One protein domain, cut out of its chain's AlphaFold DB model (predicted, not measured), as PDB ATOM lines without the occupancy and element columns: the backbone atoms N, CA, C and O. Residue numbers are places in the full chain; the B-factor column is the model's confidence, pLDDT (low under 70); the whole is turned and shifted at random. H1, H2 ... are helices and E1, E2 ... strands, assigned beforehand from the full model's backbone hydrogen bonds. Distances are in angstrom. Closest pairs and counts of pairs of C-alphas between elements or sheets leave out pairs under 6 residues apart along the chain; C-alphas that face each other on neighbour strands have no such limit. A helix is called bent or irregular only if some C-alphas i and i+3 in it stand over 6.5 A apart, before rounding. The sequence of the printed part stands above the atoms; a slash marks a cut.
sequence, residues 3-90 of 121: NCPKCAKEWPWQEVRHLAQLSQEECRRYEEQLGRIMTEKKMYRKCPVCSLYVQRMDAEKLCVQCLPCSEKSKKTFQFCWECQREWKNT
ATOM      1  N   ASN A   3     -27.578 -30.406  12.691       66.38
ATOM      2  CA  ASN A   3     -28.000 -29.894  13.991       66.38
ATOM      3  C   ASN A   3     -26.823 -29.942  14.970       66.38
ATOM      4  O   ASN A   3     -26.170 -30.978  15.111       66.38
ATOM      5  N   CYS A   4     -26.548 -28.824  15.642       64.19
ATOM      6  CA  CYS A   4     -25.585 -28.807  16.731       64.19
ATOM      7  C   CYS A   4     -26.236 -29.369  18.010       64.19
ATOM      8  O   CYS A   4     -27.151 -28.732  18.539       64.19
ATOM      9  N   PRO A   5     -25.730 -30.475  18.590       65.00
ATOM     10  CA  PRO A   5     -26.334 -31.101  19.771       65.00
ATOM     11  C   PRO A   5     -26.322 -30.207  21.021       65.00
ATOM     12  O   PRO A   5     -27.041 -30.483  21.973       65.00
ATOM     13  N   LYS A   6     -25.517 -29.136  21.030       68.25
ATOM     14  CA  LYS A   6     -25.463 -28.158  22.126       68.25
ATOM     15  C   LYS A   6     -26.362 -26.944  21.913       68.25
ATOM     16  O   LYS A   6     -26.843 -26.374  22.883       68.25
ATOM     17  N   CYS A   7     -26.557 -26.530  20.664       70.00
ATOM     18  CA  CYS A   7     -27.213 -25.260  20.350       70.00
ATOM     19  C   CYS A   7     -28.623 -25.444  19.775       70.00
ATOM     20  O   CYS A   7     -29.303 -24.446  19.564       70.00
ATOM     21  N   ALA A   8     -29.020 -26.681  19.440       66.81
ATOM     22  CA  ALA A   8     -30.259 -27.039  18.732       66.81
ATOM     23  C   ALA A   8     -30.509 -26.243  17.432       66.81
ATOM     24  O   ALA A   8     -31.609 -26.246  16.884       66.81
ATOM     25  N   LYS A   9     -29.482 -25.545  16.943       72.56
ATOM     26  CA  LYS A   9     -29.540 -24.675  15.777       72.56
ATOM     27  C   LYS A   9     -29.216 -25.492  14.538       72.56
ATOM     28  O   LYS A   9     -28.294 -26.311  14.561       72.56
ATOM     29  N   GLU A  10     -29.951 -25.239  13.465       70.62
ATOM     30  CA  GLU A  10     -29.669 -25.802  12.152       70.62
ATOM     31  C   GLU A  10     -28.582 -24.987  11.454       70.62
ATOM     32  O   GLU A  10     -28.677 -23.766  11.325       70.62
ATOM     33  N   TRP A  11     -27.541 -25.677  11.002       72.38
ATOM     34  CA  TRP A  11     -26.409 -25.083  10.309       72.38
ATOM     35  C   TRP A  11     -26.418 -25.511   8.840       72.38
ATOM     36  O   TRP A  11     -26.548 -26.713   8.546       72.38
ATOM     37  N   PRO A  12     -26.284 -24.554   7.903       75.50
ATOM     38  CA  PRO A  12     -26.067 -24.892   6.512       75.50
ATOM     39  C   PRO A  12     -24.695 -25.551   6.366       75.50
ATOM     40  O   PRO A  12     -23.740 -25.210   7.065       75.50
ATOM     41  N   TRP A  13     -24.588 -26.492   5.428       77.06
ATOM     42  CA  TRP A  13     -23.349 -27.240   5.179       77.06
ATOM     43  C   TRP A  13     -22.117 -26.343   5.010       77.06
ATOM     44  O   TRP A  13     -21.043 -26.654   5.514       77.06
ATOM     45  N   GLN A  14     -22.284 -25.210   4.334       74.69
ATOM     46  CA  GLN A  14     -21.208 -24.248   4.106       74.69
ATOM     47  C   GLN A  14     -20.632 -23.683   5.405       74.69
ATOM     48  O   GLN A  14     -19.424 -23.506   5.503       74.69
ATOM     49  N   GLU A  15     -21.484 -23.445   6.400       76.69
ATOM     50  CA  GLU A  15     -21.082 -22.905   7.696       76.69
ATOM     51  C   GLU A  15     -20.406 -23.986   8.545       76.69
ATOM     52  O   GLU A  15     -19.379 -23.739   9.164       76.69
ATOM     53  N   VAL A  16     -20.922 -25.222   8.502       76.88
ATOM     54  CA  VAL A  16     -20.268 -26.381   9.134       76.88
ATOM     55  C   VAL A  16     -18.866 -26.572   8.565       76.88
ATOM     56  O   VAL A  16     -17.914 -26.722   9.323       76.88
ATOM     57  N   ARG A  17     -18.728 -26.519   7.238       75.56
ATOM     58  CA  ARG A  17     -17.440 -26.613   6.548       75.56
ATOM     59  C   ARG A  17     -16.496 -25.481   6.939       75.56
ATOM     60  O   ARG A  17     -15.319 -25.740   7.169       75.56
ATOM     61  N   HIS A  18     -17.009 -24.253   6.980       72.75
ATOM     62  CA  HIS A  18     -16.236 -23.074   7.348       72.75
ATOM     63  C   HIS A  18     -15.716 -23.192   8.793       72.75
ATOM     64  O   HIS A  18     -14.513 -23.100   9.026       72.75
ATOM     65  N   LEU A  19     -16.593 -23.512   9.750       71.31
ATOM     66  CA  LEU A  19     -16.237 -23.665  11.164       71.31
ATOM     67  C   LEU A  19     -15.312 -24.853  11.436       71.31
ATOM     68  O   LEU A  19     -14.431 -24.764  12.287       71.31
ATOM     69  N   ALA A  20     -15.509 -25.964  10.729       71.56
ATOM     70  CA  ALA A  20     -14.688 -27.157  10.888       71.56
ATOM     71  C   ALA A  20     -13.307 -27.032  10.220       71.56
ATOM     72  O   ALA A  20     -12.511 -27.958  10.354       71.56
ATOM     73  N   GLN A  21     -13.021 -25.922   9.518       68.69
ATOM     74  CA  GLN A  21     -11.761 -25.672   8.800       68.69
ATOM     75  C   GLN A  21     -11.316 -26.871   7.948       68.69
ATOM     76  O   GLN A  21     -10.131 -27.179   7.848       68.69
ATOM     77  N   LEU A  22     -12.288 -27.570   7.355       68.50
ATOM     78  CA  LEU A  22     -12.029 -28.809   6.632       68.50
ATOM     79  C   LEU A  22     -11.098 -28.531   5.451       68.50
ATOM     80  O   LEU A  22     -11.362 -27.640   4.632       68.50
ATOM     81  N   SER A  23     -10.044 -29.334   5.328       68.50
ATOM     82  CA  SER A  23      -9.169 -29.311   4.156       68.50
ATOM     83  C   SER A  23      -9.953 -29.642   2.882       68.50
ATOM     84  O   SER A  23     -11.070 -30.174   2.919       68.50
ATOM     85  N   GLN A  24      -9.399 -29.303   1.717       67.06
ATOM     86  CA  GLN A  24     -10.089 -29.494   0.440       67.06
ATOM     87  C   GLN A  24     -10.393 -30.981   0.176       67.06
ATOM     88  O   GLN A  24     -11.471 -31.317  -0.323       67.06
ATOM     89  N   GLU A  25      -9.494 -31.869   0.595       71.19
ATOM     90  CA  GLU A  25      -9.628 -33.322   0.527       71.19
ATOM     91  C   GLU A  25     -10.728 -33.846   1.455       71.19
ATOM     92  O   GLU A  25     -11.550 -34.667   1.040       71.19
ATOM     93  N   GLU A  26     -10.782 -33.362   2.698       75.25
ATOM     94  CA  GLU A  26     -11.828 -33.738   3.655       75.25
ATOM     95  C   GLU A  26     -13.197 -33.271   3.174       75.25
ATOM     96  O   GLU A  26     -14.146 -34.054   3.153       75.25
ATOM     97  N   CYS A  27     -13.285 -32.028   2.697       70.81
ATOM     98  CA  CYS A  27     -14.499 -31.496   2.092       70.81
ATOM     99  C   CYS A  27     -14.992 -32.391   0.965       70.81
ATOM    100  O   CYS A  27     -16.166 -32.738   0.948       70.81
ATOM    101  N   ARG A  28     -14.099 -32.809   0.062       71.06
ATOM    102  CA  ARG A  28     -14.454 -33.682  -1.056       71.06
ATOM    103  C   ARG A  28     -14.995 -35.028  -0.577       71.06
ATOM    104  O   ARG A  28     -16.003 -35.478  -1.108       71.06
ATOM    105  N   ARG A  29     -14.380 -35.654   0.433       72.56
ATOM    106  CA  ARG A  29     -14.859 -36.930   1.002       72.56
ATOM    107  C   ARG A  29     -16.246 -36.794   1.623       72.56
ATOM    108  O   ARG A  29     -17.124 -37.610   1.353       72.56
ATOM    109  N   TYR A  30     -16.467 -35.741   2.410       74.25
ATOM    110  CA  TYR A  30     -17.784 -35.477   2.987       74.25
ATOM    111  C   TYR A  30     -18.816 -35.134   1.914       74.25
ATOM    112  O   TYR A  30     -19.939 -35.619   1.983       74.25
ATOM    113  N   GLU A  31     -18.446 -34.356   0.898       71.88
ATOM    114  CA  GLU A  31     -19.302 -34.014  -0.240       71.88
ATOM    115  C   GLU A  31     -19.652 -35.235  -1.097       71.88
ATOM    116  O   GLU A  31     -20.762 -35.317  -1.607       71.88
ATOM    117  N   GLU A  32     -18.759 -36.212  -1.233       72.62
ATOM    118  CA  GLU A  32     -19.016 -37.458  -1.961       72.62
ATOM    119  C   GLU A  32     -20.005 -38.353  -1.198       72.62
ATOM    120  O   GLU A  32     -20.954 -38.891  -1.776       72.62
ATOM    121  N   GLN A  33     -19.855 -38.427   0.127       71.19
ATOM    122  CA  GLN A  33     -20.759 -39.162   1.012       71.19
ATOM    123  C   GLN A  33     -22.130 -38.480   1.124       71.19
ATOM    124  O   GLN A  33     -23.174 -39.134   1.062       71.19
ATOM    125  N   LEU A  34     -22.134 -37.150   1.213       68.06
ATOM    126  CA  LEU A  34     -23.335 -36.336   1.134       68.06
ATOM    127  C   LEU A  34     -23.945 -36.421  -0.268       68.06
ATOM    128  O   LEU A  34     -25.159 -36.392  -0.364       68.06
ATOM    129  N   GLY A  35     -23.164 -36.588  -1.341       62.34
ATOM    130  CA  GLY A  35     -23.602 -36.560  -2.742       62.34
ATOM    131  C   GLY A  35     -24.779 -37.487  -3.024       62.34
ATOM    132  O   GLY A  35     -25.715 -37.115  -3.732       62.34
ATOM    133  N   ARG A  36     -24.788 -38.654  -2.377       62.78
ATOM    134  CA  ARG A  36     -25.888 -39.625  -2.442       62.78
ATOM    135  C   ARG A  36     -27.182 -39.087  -1.819       62.78
ATOM    136  O   ARG A  36     -28.233 -39.169  -2.435       62.78
ATOM    137  N   ILE A  37     -27.085 -38.443  -0.657       59.78
ATOM    138  CA  ILE A  37     -28.204 -37.799   0.058       59.78
ATOM    139  C   ILE A  37     -28.612 -36.468  -0.618       59.78
ATOM    140  O   ILE A  37     -29.775 -36.063  -0.609       59.78
ATOM    141  N   MET A  38     -27.642 -35.776  -1.217       62.41
ATOM    142  CA  MET A  38     -27.753 -34.469  -1.869       62.41
ATOM    143  C   MET A  38     -28.413 -34.545  -3.247       62.41
ATOM    144  O   MET A  38     -28.974 -33.552  -3.694       62.41
ATOM    145  N   THR A  39     -28.366 -35.698  -3.922       53.56
ATOM    146  CA  THR A  39     -29.032 -35.888  -5.224       53.56
ATOM    147  C   THR A  39     -30.547 -36.026  -5.056       53.56
ATOM    148  O   THR A  39     -31.313 -35.514  -5.870       53.56
ATOM    149  N   GLU A  40     -30.994 -36.645  -3.961       56.03
ATOM    150  CA  GLU A  40     -32.420 -36.775  -3.635       56.03
ATOM    151  C   GLU A  40     -33.021 -35.466  -3.115       56.03
ATOM    152  O   GLU A  40     -34.151 -35.104  -3.450       56.03
ATOM    153  N   LYS A  41     -32.260 -34.709  -2.320       58.97
ATOM    154  CA  LYS A  41     -32.703 -33.412  -1.807       58.97
ATOM    155  C   LYS A  41     -32.221 -32.313  -2.747       58.97
ATOM    156  O   LYS A  41     -31.074 -31.895  -2.641       58.97
ATOM    157  N   LYS A  42     -33.123 -31.764  -3.580       67.44
ATOM    158  CA  LYS A  42     -32.953 -30.568  -4.457       67.44
ATOM    159  C   LYS A  42     -32.548 -29.260  -3.724       67.44
ATOM    160  O   LYS A  42     -32.845 -28.157  -4.175       67.44
ATOM    161  N   MET A  43     -31.912 -29.381  -2.566       73.06
ATOM    162  CA  MET A  43     -31.446 -28.352  -1.646       73.06
ATOM    163  C   MET A  43     -29.920 -28.218  -1.646       73.06
ATOM    164  O   MET A  43     -29.407 -27.368  -0.930       73.06
ATOM    165  N   TYR A  44     -29.181 -29.019  -2.422       78.06
ATOM    166  CA  TYR A  44     -27.721 -28.915  -2.539       78.06
ATOM    167  C   TYR A  44     -27.291 -28.726  -3.996       78.06
ATOM    168  O   TYR A  44     -27.789 -29.408  -4.891       78.06
ATOM    169  N   ARG A  45     -26.373 -27.784  -4.248       79.31
ATOM    170  CA  ARG A  45     -25.876 -27.478  -5.597       79.31
ATOM    171  C   ARG A  45     -24.462 -26.921  -5.552       79.31
ATOM    172  O   ARG A  45     -24.083 -26.280  -4.579       79.31
ATOM    173  N   LYS A  46     -23.672 -27.170  -6.593       83.12
ATOM    174  CA  LYS A  46     -22.305 -26.646  -6.684       83.12
ATOM    175  C   LYS A  46     -22.317 -25.166  -7.045       83.12
ATOM    176  O   LYS A  46     -23.105 -24.734  -7.883       83.12
ATOM    177  N   CYS A  47     -21.428 -24.406  -6.418       84.62
ATOM    178  CA  CYS A  47     -21.154 -23.032  -6.799       84.62
ATOM    179  C   CYS A  47     -20.410 -23.003  -8.147       84.62
ATOM    180  O   CYS A  47     -19.424 -23.726  -8.289       84.62
ATOM    181  N   PRO A  48     -20.805 -22.143  -9.098       81.31
ATOM    182  CA  PRO A  48     -20.151 -22.019 -10.409       81.31
ATOM    183  C   PRO A  48     -18.698 -21.520 -10.338       81.31
ATOM    184  O   PRO A  48     -17.927 -21.745 -11.262       81.31
ATOM    185  N   VAL A  49     -18.313 -20.830  -9.257       83.19
ATOM    186  CA  VAL A  49     -16.992 -20.186  -9.135       83.19
ATOM    187  C   VAL A  49     -15.983 -21.077  -8.421       83.19
ATOM    188  O   VAL A  49     -14.853 -21.230  -8.869       83.19
ATOM    189  N   CYS A  50     -16.363 -21.641  -7.274       84.19
ATOM    190  CA  CYS A  50     -15.454 -22.439  -6.448       84.19
ATOM    191  C   CYS A  50     -15.717 -23.946  -6.525       84.19
ATOM    192  O   CYS A  50     -14.987 -24.711  -5.900       84.19
ATOM    193  N   SER A  51     -16.760 -24.378  -7.242       80.00
ATOM    194  CA  SER A  51     -17.198 -25.780  -7.354       80.00
ATOM    195  C   SER A  51     -17.577 -26.453  -6.030       80.00
ATOM    196  O   SER A  51     -17.839 -27.655  -6.005       80.00
ATOM    197  N   LEU A  52     -17.649 -25.687  -4.938       81.31
ATOM    198  CA  LEU A  52     -18.024 -26.176  -3.615       81.31
ATOM    199  C   LEU A  52     -19.539 -26.295  -3.493       81.31
ATOM    200  O   LEU A  52     -20.280 -25.509  -4.090       81.31
ATOM    201  N   TYR A  53     -20.009 -27.247  -2.689       80.31
ATOM    202  CA  TYR A  53     -21.441 -27.418  -2.478       80.31
ATOM    203  C   TYR A  53     -22.019 -26.322  -1.581       80.31
ATOM    204  O   TYR A  53     -21.511 -26.004  -0.505       80.31
ATOM    205  N   VAL A  54     -23.135 -25.777  -2.040       82.25
ATOM    206  CA  VAL A  54     -23.948 -24.756  -1.395       82.25
ATOM    207  C   VAL A  54     -25.289 -25.373  -1.056       82.25
ATOM    208  O   VAL A  54     -25.890 -26.071  -1.878       82.25
ATOM    209  N   GLN A  55     -25.747 -25.126   0.168       80.94
ATOM    210  CA  GLN A  55     -27.045 -25.591   0.615       80.94
ATOM    211  C   GLN A  55     -28.057 -24.455   0.514       80.94
ATOM    212  O   GLN A  55     -27.851 -23.373   1.059       80.94
ATOM    213  N   ARG A  56     -29.180 -24.730  -0.140       80.06
ATOM    214  CA  ARG A  56     -30.353 -23.872  -0.141       80.06
ATOM    215  C   ARG A  56     -31.207 -24.169   1.087       80.06
ATOM    216  O   ARG A  56     -31.689 -25.289   1.245       80.06
ATOM    217  N   MET A  57     -31.374 -23.161   1.940       72.81
ATOM    218  CA  MET A  57     -32.217 -23.249   3.135       72.81
ATOM    219  C   MET A  57     -33.695 -23.028   2.793       72.81
ATOM    220  O   MET A  57     -34.535 -23.815   3.212       72.81
ATOM    221  N   ASP A  58     -33.989 -22.031   1.952       72.25
ATOM    222  CA  ASP A  58     -35.350 -21.689   1.529       72.25
ATOM    223  C   ASP A  58     -35.606 -22.180   0.101       72.25
ATOM    224  O   ASP A  58     -34.989 -21.699  -0.850       72.25
ATOM    225  N   ALA A  59     -36.528 -23.129  -0.074       71.19
ATOM    226  CA  ALA A  59     -36.857 -23.661  -1.399       71.19
ATOM    227  C   ALA A  59     -37.531 -22.626  -2.326       71.19
ATOM    228  O   ALA A  59     -37.468 -22.771  -3.548       71.19
ATOM    229  N   GLU A  60     -38.133 -21.589  -1.744       69.62
ATOM    230  CA  GLU A  60     -38.784 -20.483  -2.451       69.62
ATOM    231  C   GLU A  60     -37.778 -19.449  -2.971       69.62
ATOM    232  O   GLU A  60     -38.025 -18.792  -3.981       69.62
ATOM    233  N   LYS A  61     -36.603 -19.325  -2.335       70.50
ATOM    234  CA  LYS A  61     -35.562 -18.403  -2.795       70.50
ATOM    235  C   LYS A  61     -34.759 -19.046  -3.914       70.50
ATOM    236  O   LYS A  61     -34.151 -20.104  -3.755       70.50
ATOM    237  N   LEU A  62     -34.732 -18.392  -5.068       74.69
ATOM    238  CA  LEU A  62     -33.882 -18.808  -6.180       74.69
ATOM    239  C   LEU A  62     -32.459 -18.271  -6.043       74.69
ATOM    240  O   LEU A  62     -31.578 -18.793  -6.704       74.69
ATOM    241  N   CYS A  63     -32.190 -17.290  -5.187       76.25
ATOM    242  CA  CYS A  63     -30.827 -16.866  -4.893       76.25
ATOM    243  C   CYS A  63     -30.238 -17.692  -3.741       76.25
ATOM    244  O   CYS A  63     -30.878 -17.924  -2.715       76.25
ATOM    245  N   VAL A  64     -28.993 -18.135  -3.900       82.81
ATOM    246  CA  VAL A  64     -28.209 -18.749  -2.827       82.81
ATOM    247  C   VAL A  64     -26.871 -18.048  -2.691       82.81
ATOM    248  O   VAL A  64     -26.246 -17.661  -3.676       82.81
ATOM    249  N   GLN A  65     -26.421 -17.884  -1.452       85.00
ATOM    250  CA  GLN A  65     -25.135 -17.273  -1.155       85.00
ATOM    251  C   GLN A  65     -24.037 -18.335  -1.106       85.00
ATOM    252  O   GLN A  65     -24.183 -19.386  -0.482       85.00
ATOM    253  N   CYS A  66     -22.897 -18.053  -1.730       86.00
ATOM    254  CA  CYS A  66     -21.695 -18.847  -1.521       86.00
ATOM    255  C   CYS A  66     -20.843 -18.204  -0.429       86.00
ATOM    256  O   CYS A  66     -20.167 -17.211  -0.700       86.00
ATOM    257  N   LEU A  67     -20.831 -18.770   0.780       84.12
ATOM    258  CA  LEU A  67     -19.999 -18.258   1.876       84.12
ATOM    259  C   LEU A  67     -18.499 -18.242   1.514       84.12
ATOM    260  O   LEU A  67     -17.925 -17.157   1.546       84.12
ATOM    261  N   PRO A  68     -17.888 -19.333   1.000       82.38
ATOM    262  CA  PRO A  68     -16.472 -19.321   0.618       82.38
ATOM    263  C   PRO A  68     -16.102 -18.245  -0.411       82.38
ATOM    264  O   PRO A  68     -15.061 -17.598  -0.307       82.38
ATOM    265  N   CYS A  69     -16.949 -18.040  -1.427       83.88
ATOM    266  CA  CYS A  69     -16.714 -16.982  -2.412       83.88
ATOM    267  C   CYS A  69     -16.906 -15.602  -1.794       83.88
ATOM    268  O   CYS A  69     -16.149 -14.701  -2.138       83.88
ATOM    269  N   SER A  70     -17.880 -15.453  -0.893       85.31
ATOM    270  CA  SER A  70     -18.168 -14.175  -0.245       85.31
ATOM    271  C   SER A  70     -17.021 -13.718   0.652       85.31
ATOM    272  O   SER A  70     -16.646 -12.549   0.658       85.31
ATOM    273  N   GLU A  71     -16.419 -14.659   1.376       84.38
ATOM    274  CA  GLU A  71     -15.241 -14.405   2.201       84.38
ATOM    275  C   GLU A  71     -14.020 -14.071   1.345       84.38
ATOM    276  O   GLU A  71     -13.324 -13.088   1.606       84.38
ATOM    277  N   LYS A  72     -13.796 -14.835   0.266       82.69
ATOM    278  CA  LYS A  72     -12.670 -14.615  -0.650       82.69
ATOM    279  C   LYS A  72     -12.744 -13.258  -1.355       82.69
ATOM    280  O   LYS A  72     -11.718 -12.606  -1.521       82.69
ATOM    281  N   SER A  73     -13.933 -12.835  -1.781       79.19
ATOM    282  CA  SER A  73     -14.147 -11.555  -2.470       79.19
ATOM    283  C   SER A  73     -14.388 -10.378  -1.515       79.19
ATOM    284  O   SER A  73     -14.468  -9.239  -1.977       79.19
ATOM    285  N   LYS A  74     -14.508 -10.637  -0.200       81.62
ATOM    286  CA  LYS A  74     -14.948  -9.680   0.835       81.62
ATOM    287  C   LYS A  74     -16.277  -8.983   0.501       81.62
ATOM    288  O   LYS A  74     -16.523  -7.862   0.944       81.62
ATOM    289  N   LYS A  75     -17.120  -9.621  -0.310       81.38
ATOM    290  CA  LYS A  75     -18.419  -9.112  -0.765       81.38
ATOM    291  C   LYS A  75     -19.409 -10.259  -0.807       81.38
ATOM    292  O   LYS A  75     -19.032 -11.369  -1.151       81.38
ATOM    293  N   THR A  76     -20.679 -10.005  -0.523       81.12
ATOM    294  CA  THR A  76     -21.720 -11.034  -0.617       81.12
ATOM    295  C   THR A  76     -21.811 -11.563  -2.049       81.12
ATOM    296  O   THR A  76     -22.273 -10.862  -2.944       81.12
ATOM    297  N   PHE A  77     -21.361 -12.799  -2.267       83.44
ATOM    298  CA  PHE A  77     -21.476 -13.483  -3.548       83.44
ATOM    299  C   PHE A  77     -22.704 -14.383  -3.528       83.44
ATOM    300  O   PHE A  77     -22.754 -15.386  -2.804       83.44
ATOM    301  N   GLN A  78     -23.680 -14.039  -4.353       83.56
ATOM    302  CA  GLN A  78     -24.901 -14.805  -4.544       83.56
ATOM    303  C   GLN A  78     -24.995 -15.282  -5.988       83.56
ATOM    304  O   GLN A  78     -24.440 -14.671  -6.896       83.56
ATOM    305  N   PHE A  79     -25.687 -16.392  -6.203       81.88
ATOM    306  CA  PHE A  79     -25.967 -16.914  -7.533       81.88
ATOM    307  C   PHE A  79     -27.351 -17.557  -7.584       81.88
ATOM    308  O   PHE A  79     -27.913 -17.948  -6.560       81.88
ATOM    309  N   CYS A  80     -27.913 -17.657  -8.784       82.06
ATOM    310  CA  CYS A  80     -29.206 -18.293  -8.992       82.06
ATOM    311  C   CYS A  80     -29.095 -19.820  -8.883       82.06
ATOM    312  O   CYS A  80     -28.254 -20.456  -9.519       82.06
ATOM    313  N   TRP A  81     -29.990 -20.424  -8.111       81.06
ATOM    314  CA  TRP A  81     -30.087 -21.850  -7.869       81.06
ATOM    315  C   TRP A  81     -30.346 -22.634  -9.144       81.06
ATOM    316  O   TRP A  81     -29.803 -23.720  -9.266       81.06
ATOM    317  N   GLU A  82     -31.119 -22.115 -10.100       75.31
ATOM    318  CA  GLU A  82     -31.450 -22.844 -11.332       75.31
ATOM    319  C   GLU A  82     -30.415 -22.652 -12.436       75.31
ATOM    320  O   GLU A  82     -29.927 -23.638 -12.992       75.31
ATOM    321  N   CYS A  83     -30.017 -21.411 -12.715       74.44
ATOM    322  CA  CYS A  83     -29.119 -21.116 -13.832       74.44
ATOM    323  C   CYS A  83     -27.637 -20.999 -13.438       74.44
ATOM    324  O   CYS A  83     -26.793 -20.870 -14.317       74.44
ATOM    325  N   GLN A  84     -27.308 -21.055 -12.139       74.62
ATOM    326  CA  GLN A  84     -25.940 -20.939 -11.601       74.62
ATOM    327  C   GLN A  84     -25.192 -19.679 -12.050       74.62
ATOM    328  O   GLN A  84     -23.968 -19.668 -12.114       74.62
ATOM    329  N   ARG A  85     -25.908 -18.597 -12.363       74.00
ATOM    330  CA  ARG A  85     -25.301 -17.308 -12.711       74.00
ATOM    331  C   ARG A  85     -25.212 -16.407 -11.497       74.00
ATOM    332  O   ARG A  85     -26.070 -16.475 -10.619       74.00
ATOM    333  N   GLU A  86     -24.178 -15.573 -11.468       76.69
ATOM    334  CA  GLU A  86     -23.988 -14.561 -10.432       76.69
ATOM    335  C   GLU A  86     -25.230 -13.669 -10.309       76.69
ATOM    336  O   GLU A  86     -25.776 -13.178 -11.299       76.69
ATOM    337  N   TRP A  87     -25.676 -13.481  -9.073       75.81
ATOM    338  CA  TRP A  87     -26.801 -12.636  -8.722       75.81
ATOM    339  C   TRP A  87     -26.306 -11.195  -8.624       75.81
ATOM    340  O   TRP A  87     -25.673 -10.810  -7.644       75.81
ATOM    341  N   LYS A  88     -26.541 -10.412  -9.680       57.72
ATOM    342  CA  LYS A  88     -25.944  -9.076  -9.838       57.72
ATOM    343  C   LYS A  88     -26.737  -7.925  -9.210       57.72
ATOM    344  O   LYS A  88     -26.214  -6.817  -9.180       57.72
ATOM    345  N   ASN A  89     -27.944  -8.159  -8.686       52.00
ATOM    346  CA  ASN A  89     -28.775  -7.085  -8.134       52.00
ATOM    347  C   ASN A  89     -28.861  -7.133  -6.603       52.00
ATOM    348  O   ASN A  89     -29.400  -8.073  -6.022       52.00
ATOM    349  N   THR A  90     -28.333  -6.077  -5.979       44.41
ATOM    350  CA  THR A  90     -28.449  -5.711  -4.556       44.41
ATOM    351  C   THR A  90     -29.746  -4.970  -4.218       44.41
ATOM    352  O   THR A  90     -29.938  -4.606  -3.061       44.41
TER     353      THR A  90
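AT A GLANCE: This is residues 3 to 90 of the 121 residues of an uncharacterized protein of Scyliorhinus torazame (UniProt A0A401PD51). A short two-stranded hairpin, E1 and E2, makes the middle of a small body; the long helix H2 runs past one side of it, and a second small strand pair, E3 and E4, lies on the opposite side. The short helix H1 packs on E2 and reaches H3, the helix between E3 and E4 along the chain. The printed part has 88 residues, with three named helices and four named strands in the order H1, H2, E1, E2, E3, H3, E4; each two-stranded sheet is antiparallel. The class is mixed, helices and strands, with under half of the residues in named elements. The whole is compact, with a radius of gyration of the C-alphas of 13.0 A and spans of 36 by 29 by 27 A.

HOW THE PARTS SIT: H1, residues 13 to 19, and H2, residues 24 to 40, are close but not clearly touching: their closest C-alphas, Arg 17 and Cys 27, are 7.2 A apart. They run opposite ways at a shallow tilt of 23 degrees. E1, residues 44 to 46, and E2, residues 53 to 55, form an antiparallel hairpin, with N 45 and O 54 at 3.0 A and N 54 and O 45 at 2.8 A, within hydrogen-bond range. The closest C-alphas of H2 and E1 are those of Met 38 and Tyr 44, at 5.6 A; those of H1 and E2 are Trp 13 and Gln 55, at 6.1 A. E3, residues 63 to 65, is the antiparallel neighbour of E4, residues 78 to 80, with N 64 and O 79 at 2.9 A. The closest C-alphas of E2 and E3, those of Val 54 and Val 64, are 7.5 A apart. H3, residues 67 to 73, touches H1 at a steep tilt of 61 degrees, the closest C-alphas being those of Gln 14 and Leu 67, at 6.5 A. H2 and H3 are apart. In H1 and H3 every O i to N i+4 pair is within hydrogen-bond range; in H2, 10 of 13 are.

IN THESE COORDINATES: H1 begins at C-alpha 13, (-23.349, -27.240, 5.179), and is 10.0 A long. H2 is 23.8 A long and has a kink of 47 degrees near residue 34; it is neither bent nor irregular, but only just: C-alphas 33 and 36 are 6.2 A apart. E1 is 7.2 A long, E2 6.7 A, E3 6.8 A and H3 9.9 A. E4, 7.1 A long, ends at C-alpha 80, (-29.206, -18.293, -8.992).

THE WHOLE: The C-alphas farthest apart, those of Lys 6 and Lys 88, are at 37.2 A. The printed part has no cut, and no link between named elements is long. The mean pLDDT of the printed part is 73.9; it is under 70 in residues 3 to 6, 8, 21 to 24, 34 to 42, 60 and 88 to 90.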